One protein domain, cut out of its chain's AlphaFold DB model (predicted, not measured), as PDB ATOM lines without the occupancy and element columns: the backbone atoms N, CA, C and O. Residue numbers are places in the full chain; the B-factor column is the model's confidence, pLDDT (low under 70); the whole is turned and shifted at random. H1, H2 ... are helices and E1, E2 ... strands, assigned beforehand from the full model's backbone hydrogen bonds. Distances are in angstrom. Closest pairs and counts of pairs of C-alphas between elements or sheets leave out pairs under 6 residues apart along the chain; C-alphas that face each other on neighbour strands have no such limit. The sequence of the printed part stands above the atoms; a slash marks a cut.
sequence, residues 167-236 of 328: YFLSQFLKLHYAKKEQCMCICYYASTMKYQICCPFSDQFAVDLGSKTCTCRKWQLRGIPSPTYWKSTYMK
ATOM      1  N   TYR A 167     -36.075 -51.451 -18.347       53.66
ATOM      2  CA  TYR A 167     -34.974 -52.387 -18.544       53.66
ATOM      3  C   TYR A 167     -33.699 -51.677 -18.991       53.66
ATOM      4  O   TYR A 167     -32.656 -51.933 -18.399       53.66
ATOM      5  N   PHE A 168     -33.765 -50.739 -19.942       55.72
ATOM      6  CA  PHE A 168     -32.582 -49.987 -20.364       55.72
ATOM      7  C   PHE A 168     -32.043 -49.135 -19.217       55.72
ATOM      8  O   PHE A 168     -30.851 -49.199 -18.925       55.72
ATOM      9  N   LEU A 169     -32.910 -48.401 -18.505       50.84
ATOM     10  CA  LEU A 169     -32.484 -47.600 -17.357       50.84
ATOM     11  C   LEU A 169     -31.884 -48.495 -16.267       50.84
ATOM     12  O   LEU A 169     -30.818 -48.186 -15.759       50.84
ATOM     13  N   SER A 170     -32.501 -49.642 -15.959       50.41
ATOM     14  CA  SER A 170     -31.986 -50.590 -14.965       50.41
ATOM     15  C   SER A 170     -30.741 -51.346 -15.427       50.41
ATOM     16  O   SER A 170     -29.949 -51.715 -14.577       50.41
ATOM     17  N   GLN A 171     -30.518 -51.574 -16.723       53.84
ATOM     18  CA  GLN A 171     -29.315 -52.226 -17.252       53.84
ATOM     19  C   GLN A 171     -28.151 -51.234 -17.323       53.84
ATOM     20  O   GLN A 171     -27.028 -51.591 -16.981       53.84
ATOM     21  N   PHE A 172     -28.423 -49.977 -17.681       52.44
ATOM     22  CA  PHE A 172     -27.471 -48.869 -17.615       52.44
ATOM     23  C   PHE A 172     -27.138 -48.512 -16.157       52.44
ATOM     24  O   PHE A 172     -25.974 -48.330 -15.810       52.44
ATOM     25  N   LEU A 173     -28.138 -48.525 -15.268       43.59
ATOM     26  CA  LEU A 173     -27.969 -48.381 -13.819       43.59
ATOM     27  C   LEU A 173     -27.309 -49.607 -13.196       43.59
ATOM     28  O   LEU A 173     -26.508 -49.425 -12.302       43.59
ATOM     29  N   LYS A 174     -27.564 -50.839 -13.657       46.84
ATOM     30  CA  LYS A 174     -26.830 -52.049 -13.238       46.84
ATOM     31  C   LYS A 174     -25.399 -52.027 -13.737       46.84
ATOM     32  O   LYS A 174     -24.545 -52.507 -13.020       46.84
ATOM     33  N   LEU A 175     -25.109 -51.453 -14.904       48.41
ATOM     34  CA  LEU A 175     -23.738 -51.133 -15.313       48.41
ATOM     35  C   LEU A 175     -23.125 -50.083 -14.365       48.41
ATOM     36  O   LEU A 175     -21.977 -50.221 -13.962       48.41
ATOM     37  N   HIS A 176     -23.906 -49.093 -13.924       41.06
ATOM     38  CA  HIS A 176     -23.508 -48.098 -12.915       41.06
ATOM     39  C   HIS A 176     -23.410 -48.639 -11.472       41.06
ATOM     40  O   HIS A 176     -22.624 -48.121 -10.688       41.06
ATOM     41  N   TYR A 177     -24.167 -49.672 -11.104       36.78
ATOM     42  CA  TYR A 177     -24.107 -50.359  -9.810       36.78
ATOM     43  C   TYR A 177     -23.043 -51.459  -9.833       36.78
ATOM     44  O   TYR A 177     -22.344 -51.648  -8.849       36.78
ATOM     45  N   ALA A 178     -22.819 -52.110 -10.975       44.47
ATOM     46  CA  ALA A 178     -21.672 -52.982 -11.202       44.47
ATOM     47  C   ALA A 178     -20.354 -52.192 -11.180       44.47
ATOM     48  O   ALA A 178     -19.331 -52.764 -10.815       44.47
ATOM     49  N   LYS A 179     -20.359 -50.878 -11.470       42.88
ATOM     50  CA  LYS A 179     -19.221 -49.996 -11.143       42.88
ATOM     51  C   LYS A 179     -18.927 -49.943  -9.639       42.88
ATOM     52  O   LYS A 179     -17.778 -49.726  -9.286       42.88
ATOM     53  N   LYS A 180     -19.920 -50.145  -8.762       38.84
ATOM     54  CA  LYS A 180     -19.700 -50.178  -7.308       38.84
ATOM     55  C   LYS A 180     -19.134 -51.504  -6.804       38.84
ATOM     56  O   LYS A 180     -18.523 -51.479  -5.746       38.84
ATOM     57  N   GLU A 181     -19.283 -52.617  -7.532       40.41
ATOM     58  CA  GLU A 181     -18.819 -53.915  -7.013       40.41
ATOM     59  C   GLU A 181     -17.962 -54.796  -7.935       40.41
ATOM     60  O   GLU A 181     -17.380 -55.725  -7.393       40.41
ATOM     61  N   GLN A 182     -17.789 -54.563  -9.253       45.25
ATOM     62  CA  GLN A 182     -16.894 -55.435 -10.063       45.25
ATOM     63  C   GLN A 182     -16.565 -55.036 -11.525       45.25
ATOM     64  O   GLN A 182     -15.859 -55.779 -12.202       45.25
ATOM     65  N   CYS A 183     -17.032 -53.909 -12.075       52.81
ATOM     66  CA  CYS A 183     -16.727 -53.510 -13.465       52.81
ATOM     67  C   CYS A 183     -16.269 -52.050 -13.561       52.81
ATOM     68  O   CYS A 183     -17.028 -51.159 -13.942       52.81
ATOM     69  N   MET A 184     -14.994 -51.820 -13.252       61.16
ATOM     70  CA  MET A 184     -14.302 -50.531 -13.385       61.16
ATOM     71  C   MET A 184     -13.890 -50.247 -14.841       61.16
ATOM     72  O   MET A 184     -12.724 -49.988 -15.107       61.16
ATOM     73  N   CYS A 185     -14.798 -50.349 -15.818       70.69
ATOM     74  CA  CYS A 185     -14.415 -50.052 -17.204       70.69
ATOM     75  C   CYS A 185     -14.075 -48.557 -17.365       70.69
ATOM     76  O   CYS A 185     -14.869 -47.690 -16.988       70.69
ATOM     77  N   ILE A 186     -12.909 -48.274 -17.941       75.38
ATOM     78  CA  ILE A 186     -12.383 -46.940 -18.236       75.38
ATOM     79  C   ILE A 186     -12.646 -46.634 -19.711       75.38
ATOM     80  O   ILE A 186     -12.468 -47.496 -20.569       75.38
ATOM     81  N   CYS A 187     -13.103 -45.418 -19.998       79.75
ATOM     82  CA  CYS A 187     -13.440 -44.967 -21.343       79.75
ATOM     83  C   CYS A 187     -12.439 -43.903 -21.798       79.75
ATOM     84  O   CYS A 187     -12.280 -42.889 -21.120       79.75
ATOM     85  N   TYR A 188     -11.810 -44.120 -22.949       79.75
ATOM     86  CA  TYR A 188     -10.905 -43.177 -23.597       79.75
ATOM     87  C   TYR A 188     -11.528 -42.706 -24.906       79.75
ATOM     88  O   TYR A 188     -11.886 -43.523 -25.751       79.75
ATOM     89  N   TYR A 189     -11.675 -41.394 -25.081       81.94
ATOM     90  CA  TYR A 189     -12.118 -40.821 -26.352       81.94
ATOM     91  C   TYR A 189     -10.956 -40.816 -27.346       81.94
ATOM     92  O   TYR A 189      -9.877 -40.327 -27.019       81.94
ATOM     93  N   ALA A 190     -11.183 -41.352 -28.545       83.88
ATOM     94  CA  ALA A 190     -10.207 -41.301 -29.627       83.88
ATOM     95  C   ALA A 190     -10.468 -40.073 -30.516       83.88
ATOM     96  O   ALA A 190      -9.751 -39.082 -30.447       83.88
ATOM     97  N   SER A 191     -11.509 -40.127 -31.348       86.19
ATOM     98  CA  SER A 191     -12.042 -39.016 -32.154       86.19
ATOM     99  C   SER A 191     -13.343 -39.465 -32.835       86.19
ATOM    100  O   SER A 191     -13.657 -40.652 -32.804       86.19
ATOM    101  N   THR A 192     -14.103 -38.557 -33.464       89.69
ATOM    102  CA  THR A 192     -15.256 -38.913 -34.332       89.69
ATOM    103  C   THR A 192     -16.233 -39.919 -33.703       89.69
ATOM    104  O   THR A 192     -16.619 -40.905 -34.319       89.69
ATOM    105  N   MET A 193     -16.638 -39.682 -32.449       79.88
ATOM    106  CA  MET A 193     -17.554 -40.568 -31.704       79.88
ATOM    107  C   MET A 193     -17.021 -41.995 -31.460       79.88
ATOM    108  O   MET A 193     -17.797 -42.905 -31.148       79.88
ATOM    109  N   LYS A 194     -15.703 -42.199 -31.565       84.06
ATOM    110  CA  LYS A 194     -15.020 -43.457 -31.260       84.06
ATOM    111  C   LYS A 194     -14.376 -43.416 -29.882       84.06
ATOM    112  O   LYS A 194     -13.765 -42.421 -29.484       84.06
ATOM    113  N   TYR A 195     -14.488 -44.534 -29.184       85.38
ATOM    114  CA  TYR A 195     -14.035 -44.715 -27.816       85.38
ATOM    115  C   TYR A 195     -13.334 -46.060 -27.665       85.38
ATOM    116  O   TYR A 195     -13.768 -47.066 -28.225       85.38
ATOM    117  N   GLN A 196     -12.287 -46.091 -26.854       85.62
ATOM    118  CA  GLN A 196     -11.683 -47.318 -26.360       85.62
ATOM    119  C   GLN A 196     -12.172 -47.564 -24.936       85.62
ATOM    120  O   GLN A 196     -12.022 -46.721 -24.053       85.62
ATOM    121  N   ILE A 197     -12.780 -48.726 -24.718       85.00
ATOM    122  CA  ILE A 197     -13.284 -49.165 -23.422       85.00
ATOM    123  C   ILE A 197     -12.336 -50.224 -22.876       85.00
ATOM    124  O   ILE A 197     -12.264 -51.331 -23.407       85.00
ATOM    125  N   CYS A 198     -11.631 -49.899 -21.801       80.56
ATOM    126  CA  CYS A 198     -10.737 -50.812 -21.104       80.56
ATOM    127  C   CYS A 198     -11.434 -51.336 -19.852       80.56
ATOM    128  O   CYS A 198     -11.711 -50.564 -18.940       80.56
ATOM    129  N   CYS A 199     -11.722 -52.633 -19.781       76.56
ATOM    130  CA  CYS A 199     -12.345 -53.237 -18.607       76.56
ATOM    131  C   CYS A 199     -11.289 -54.009 -17.794       76.56
ATOM    132  O   CYS A 199     -10.792 -55.001 -18.294       76.56
ATOM    133  N   PRO A 200     -10.955 -53.631 -16.545       69.19
ATOM    134  CA  PRO A 200      -9.836 -54.221 -15.793       69.19
ATOM    135  C   PRO A 200      -9.886 -55.741 -15.584       69.19
ATOM    136  O   PRO A 200      -8.852 -56.368 -15.405       69.19
ATOM    137  N   PHE A 201     -11.082 -56.334 -15.616       70.12
ATOM    138  CA  PHE A 201     -11.301 -57.778 -15.458       70.12
ATOM    139  C   PHE A 201     -11.793 -58.450 -16.753       70.12
ATOM    140  O   PHE A 201     -12.441 -59.494 -16.711       70.12
ATOM    141  N   SER A 202     -11.590 -57.809 -17.905       71.44
ATOM    142  CA  SER A 202     -12.058 -58.263 -19.218       71.44
ATOM    143  C   SER A 202     -11.151 -57.696 -20.321       71.44
ATOM    144  O   SER A 202     -10.192 -56.983 -20.050       71.44
ATOM    145  N   ASP A 203     -11.452 -58.004 -21.581       80.75
ATOM    146  CA  ASP A 203     -10.732 -57.434 -22.722       80.75
ATOM    147  C   ASP A 203     -11.018 -55.931 -22.918       80.75
ATOM    148  O   ASP A 203     -11.909 -55.335 -22.294       80.75
ATOM    149  N   GLN A 204     -10.251 -55.331 -23.829       86.62
ATOM    150  CA  GLN A 204     -10.452 -53.972 -24.325       86.62
ATOM    151  C   GLN A 204     -11.311 -53.980 -25.592       86.62
ATOM    152  O   GLN A 204     -11.181 -54.863 -26.440       86.62
ATOM    153  N   PHE A 205     -12.171 -52.974 -25.743       87.38
ATOM    154  CA  PHE A 205     -13.119 -52.905 -26.851       87.38
ATOM    155  C   PHE A 205     -13.166 -51.514 -27.474       87.38
ATOM    156  O   PHE A 205     -13.364 -50.521 -26.780       87.38
ATOM    157  N   ALA A 206     -13.073 -51.448 -28.800       89.62
ATOM    158  CA  ALA A 206     -13.441 -50.255 -29.551       89.62
ATOM    159  C   ALA A 206     -14.972 -50.149 -29.670       89.62
ATOM    160  O   ALA A 206     -15.646 -51.139 -29.992       89.62
ATOM    161  N   VAL A 207     -15.492 -48.952 -29.411       85.81
ATOM    162  CA  VAL A 207     -16.892 -48.546 -29.560       85.81
ATOM    163  C   VAL A 207     -16.948 -47.360 -30.510       85.81
ATOM    164  O   VAL A 207     -16.190 -46.409 -30.358       85.81
ATOM    165  N   ASP A 208     -17.871 -47.397 -31.456       86.69
ATOM    166  CA  ASP A 208     -18.143 -46.310 -32.386       86.69
ATOM    167  C   ASP A 208     -19.636 -45.977 -32.315       86.69
ATOM    168  O   ASP A 208     -20.489 -46.779 -32.704       86.69
ATOM    169  N   LEU A 209     -19.963 -44.803 -31.767       81.25
ATOM    170  CA  LEU A 209     -21.356 -44.372 -31.619       81.25
ATOM    171  C   LEU A 209     -21.954 -43.889 -32.945       81.25
ATOM    172  O   LEU A 209     -23.173 -43.951 -33.101       81.25
ATOM    173  N   GLY A 210     -21.123 -43.434 -33.889       81.31
ATOM    174  CA  GLY A 210     -21.565 -43.005 -35.215       81.31
ATOM    175  C   GLY A 210     -22.058 -44.191 -36.038       81.31
ATOM    176  O   GLY A 210     -23.163 -44.158 -36.575       81.31
ATOM    177  N   SER A 211     -21.283 -45.280 -36.054       86.81
ATOM    178  CA  SER A 211     -21.682 -46.540 -36.699       86.81
ATOM    179  C   SER A 211     -22.535 -47.455 -35.812       86.81
ATOM    180  O   SER A 211     -23.021 -48.480 -36.286       86.81
ATOM    181  N   LYS A 212     -22.753 -47.097 -34.538       81.38
ATOM    182  CA  LYS A 212     -23.486 -47.897 -33.537       81.38
ATOM    183  C   LYS A 212     -22.888 -49.298 -33.339       81.38
ATOM    184  O   LYS A 212     -23.609 -50.285 -33.173       81.38
ATOM    185  N   THR A 213     -21.561 -49.402 -33.348       87.06
ATOM    186  CA  THR A 213     -20.849 -50.679 -33.223       87.06
ATOM    187  C   THR A 213     -20.001 -50.762 -31.951       87.06
ATOM    188  O   THR A 213     -19.439 -49.785 -31.467       87.06
ATOM    189  N   CYS A 214     -19.907 -51.967 -31.389       87.50
ATOM    190  CA  CYS A 214     -18.938 -52.359 -30.369       87.50
ATOM    191  C   CYS A 214     -18.226 -53.623 -30.846       87.50
ATOM    192  O   CYS A 214     -18.879 -54.599 -31.219       87.50
ATOM    193  N   THR A 215     -16.902 -53.667 -30.760       90.50
ATOM    194  CA  THR A 215     -16.119 -54.901 -31.004       90.50
ATOM    195  C   THR A 215     -16.539 -56.052 -30.080       90.50
ATOM    196  O   THR A 215     -16.515 -57.213 -30.471       90.50
ATOM    197  N   CYS A 216     -17.070 -55.732 -28.897       86.38
ATOM    198  CA  CYS A 216     -17.689 -56.689 -27.985       86.38
ATOM    199  C   CYS A 216     -19.002 -57.317 -28.494       86.38
ATOM    200  O   CYS A 216     -19.497 -58.255 -27.871       86.38
ATOM    201  N   ARG A 217     -19.633 -56.764 -29.542       89.06
ATOM    202  CA  ARG A 217     -20.948 -57.127 -30.122       89.06
ATOM    203  C   ARG A 217     -22.174 -57.021 -29.206       89.06
ATOM    204  O   ARG A 217     -23.304 -57.101 -29.680       89.06
ATOM    205  N   LYS A 218     -21.995 -56.801 -27.900       83.06
ATOM    206  CA  LYS A 218     -23.088 -56.763 -26.907       83.06
ATOM    207  C   LYS A 218     -24.128 -55.676 -27.182       83.06
ATOM    208  O   LYS A 218     -25.276 -55.850 -26.788       83.06
ATOM    209  N   TRP A 219     -23.734 -54.560 -27.794       80.00
ATOM    210  CA  TRP A 219     -24.664 -53.490 -28.162       80.00
ATOM    211  C   TRP A 219     -25.476 -53.881 -29.388       80.00
ATOM    212  O   TRP A 219     -26.696 -53.813 -29.344       80.00
ATOM    213  N   GLN A 220     -24.822 -54.401 -30.425       86.31
ATOM    214  CA  GLN A 220     -25.479 -54.813 -31.666       86.31
ATOM    215  C   GLN A 220     -26.418 -56.010 -31.476       86.31
ATOM    216  O   GLN A 220     -27.458 -56.079 -32.120       86.31
ATOM    217  N   LEU A 221     -26.082 -56.941 -30.576       84.31
ATOM    218  CA  LEU A 221     -26.965 -58.056 -30.210       84.31
ATOM    219  C   LEU A 221     -28.224 -57.582 -29.476       84.31
ATOM    220  O   LEU A 221     -29.285 -58.172 -29.630       84.31
ATOM    221  N   ARG A 222     -28.106 -56.510 -28.686       78.81
ATOM    222  CA  ARG A 222     -29.246 -55.885 -28.007       78.81
ATOM    223  C   ARG A 222     -29.984 -54.883 -28.886       78.81
ATOM    224  O   ARG A 222     -31.076 -54.491 -28.529       78.81
ATOM    225  N   GLY A 223     -29.404 -54.455 -30.002       78.56
ATOM    226  CA  GLY A 223     -29.975 -53.366 -30.786       78.56
ATOM    227  C   GLY A 223     -29.765 -51.994 -30.165       78.56
ATOM    228  O   GLY A 223     -30.607 -51.127 -30.296       78.56
ATOM    229  N   ILE A 224     -28.688 -51.755 -29.421       74.69
ATOM    230  CA  ILE A 224     -28.455 -50.433 -28.826       74.69
ATOM    231  C   ILE A 224     -27.677 -49.550 -29.813       74.69
ATOM    232  O   ILE A 224     -26.576 -49.946 -30.203       74.69
ATOM    233  N   PRO A 225     -28.160 -48.334 -30.142       70.62
ATOM    234  CA  PRO A 225     -29.459 -47.735 -29.795       70.62
ATOM    235  C   PRO A 225     -30.595 -48.115 -30.775       70.62
ATOM    236  O   PRO A 225     -30.443 -47.937 -31.987       70.62
ATOM    237  N   SER A 226     -31.755 -48.518 -30.237       74.38
ATOM    238  CA  SER A 226     -32.980 -48.862 -30.989       74.38
ATOM    239  C   SER A 226     -34.184 -48.063 -30.472       74.38
ATOM    240  O   SER A 226     -34.304 -47.848 -29.260       74.38
ATOM    241  N   PRO A 227     -35.102 -47.620 -31.355       76.44
ATOM    242  CA  PRO A 227     -36.346 -46.957 -30.957       76.44
ATOM    243  C   PRO A 227     -37.257 -47.806 -30.061       76.44
ATOM    244  O   PRO A 227     -38.134 -47.255 -29.396       76.44
ATOM    245  N   THR A 228     -37.072 -49.131 -30.019       76.31
ATOM    246  CA  THR A 228     -37.855 -50.057 -29.175       76.31
ATOM    247  C   THR A 228     -37.723 -49.766 -27.678       76.31
ATOM    248  O   THR A 228     -38.616 -50.111 -26.905       76.31
ATOM    249  N   TYR A 229     -36.659 -49.064 -27.271       74.56
ATOM    250  CA  TYR A 229     -36.415 -48.632 -25.893       74.56
ATOM    251  C   TYR A 229     -37.080 -47.303 -25.521       74.56
ATOM    252  O   TYR A 229     -36.943 -46.844 -24.384       74.56
ATOM    253  N   TRP A 230     -37.774 -46.643 -26.449       77.62
ATOM    254  CA  TRP A 230     -38.457 -45.387 -26.151       77.62
ATOM    255  C   TRP A 230     -39.803 -45.633 -25.483       77.62
ATOM    256  O   TRP A 230     -40.567 -46.510 -25.890       77.62
ATOM    257  N   LYS A 231     -40.139 -44.786 -24.501       78.69
ATOM    258  CA  LYS A 231     -41.448 -44.819 -23.833       78.69
ATOM    259  C   LYS A 231     -42.593 -44.754 -24.845       78.69
ATOM    260  O   LYS A 231     -43.569 -45.477 -24.701       78.69
ATOM    261  N   SER A 232     -42.472 -43.918 -25.874       83.31
ATOM    262  CA  SER A 232     -43.479 -43.793 -26.934       83.31
ATOM    263  C   SER A 232     -43.705 -45.110 -27.682       83.31
ATOM    264  O   SER A 232     -44.849 -45.516 -27.860       83.31
ATOM    265  N   THR A 233     -42.635 -45.806 -28.072       84.75
ATOM    266  CA  THR A 233     -42.708 -47.109 -28.751       84.75
ATOM    267  C   THR A 233     -43.290 -48.187 -27.843       84.75
ATOM    268  O   THR A 233     -44.134 -48.973 -28.273       84.75
ATOM    269  N   TYR A 234     -42.895 -48.193 -26.567       81.25
ATOM    270  CA  TYR A 234     -43.475 -49.094 -25.576       81.25
ATOM    271  C   TYR A 234     -44.979 -48.857 -25.428       81.25
ATOM    272  O   TYR A 234     -45.758 -49.794 -25.545       81.25
ATOM    273  N   MET A 235     -45.407 -47.606 -25.232       83.38
ATOM    274  CA  MET A 235     -46.827 -47.268 -25.091       83.38
ATOM    275  C   MET A 235     -47.634 -47.726 -26.307       83.38
ATOM    276  O   MET A 235     -48.649 -48.381 -26.119       83.38
ATOM    277  N   LYS A 236     -47.135 -47.495 -27.529       86.00
ATOM    278  CA  LYS A 236     -47.759 -48.002 -28.766       86.00
ATOM    279  C   LYS A 236     -47.878 -49.529 -28.794       86.00
ATOM    280  O   LYS A 236     -48.875 -50.060 -29.261       86.00
TER     281      LYS A 236
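This is residues 167 to 236 of the 328 residues of an uncharacterized protein of Coffea canephora (UniProt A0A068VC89). An open, U-shaped model: a small wall of three antiparallel strands, E1, E2 and E3, stands at one end, with the helix H1 as one arm and a winding tail that holds H2 and H3 as the other. The two arms extend from the same side of the wall with a gap between H1 and the tail, and H3, residues 231 to 236, sticks out at the far end. The printed part has 70 residues with three named helices and three named strands, in the order H1 E1 E2 E3 H2 H3, of the class mixed, helices and strands; the sheet runs E1, E2, E3. The whole is only just loose, close to compact, with a radius of gyration of the C-alphas of 13.5 A and spans of 40 by 31 by 18 A.

H1, residues 167 to 181, begins at C-alpha 167 at (-34.974, -52.387, -18.544) and is 19.9 A long from first to last C-alpha. E1, residues 186 to 189, measures 10.2 A. E2, residues 194 to 198, measures 13.3 A, and E3, residues 204 to 208, begins at C-alpha 204 at (-10.452, -53.972, -24.325) and measures 13.5 A. H2, residues 218 to 222, is 6.3 A long. H3, residues 231 to 236, is 8.6 A long and ends at C-alpha 236 at (-47.759, -48.002, -28.766).

E1, E2 and E3 form a meander, each strand the antiparallel neighbour of the one before; E2 is the inner strand, E1 and E3 the edge strands. E1 and E2 are a hairpin at 158 degrees between their directions; the C-alphas of Tyr 189 and Tyr 195 face each other at 4.6 A, and N 188 and O 196 are within hydrogen-bond range at 2.8 A. E2 and E3 are a hairpin at 160 degrees; the C-alphas of Lys 194 and Asp 208 face each other at 4.4 A, and N 205 and O 197 are within hydrogen-bond range at 2.9 A. Residues 207 to 208 of E3 also pair, antiparallel, with residues 213 to 214. H1, H2 and H3 are not on the sheet, and each helix is apart from the other two. Every O i to N i+4 pair is within hydrogen-bond range in H2 and H3; in H1, 10 of 11 are.

The C-alphas of Pro 200 and Lys 236 are the two farthest apart, at 40.6 A, while those of Tyr 167 and Lys 236, first and last printed, are 16.9 A apart. The printed part has no cut. The links from H1 to E1, E1 to E2 and E2 to E3 are tight; those from E3 to H2 and H2 to H3 are short, and no link is long. Mean pLDDT of the printed part is 72.8; residues 167 to 184 and residue 200 are under 70, and H1 has a mean of 47.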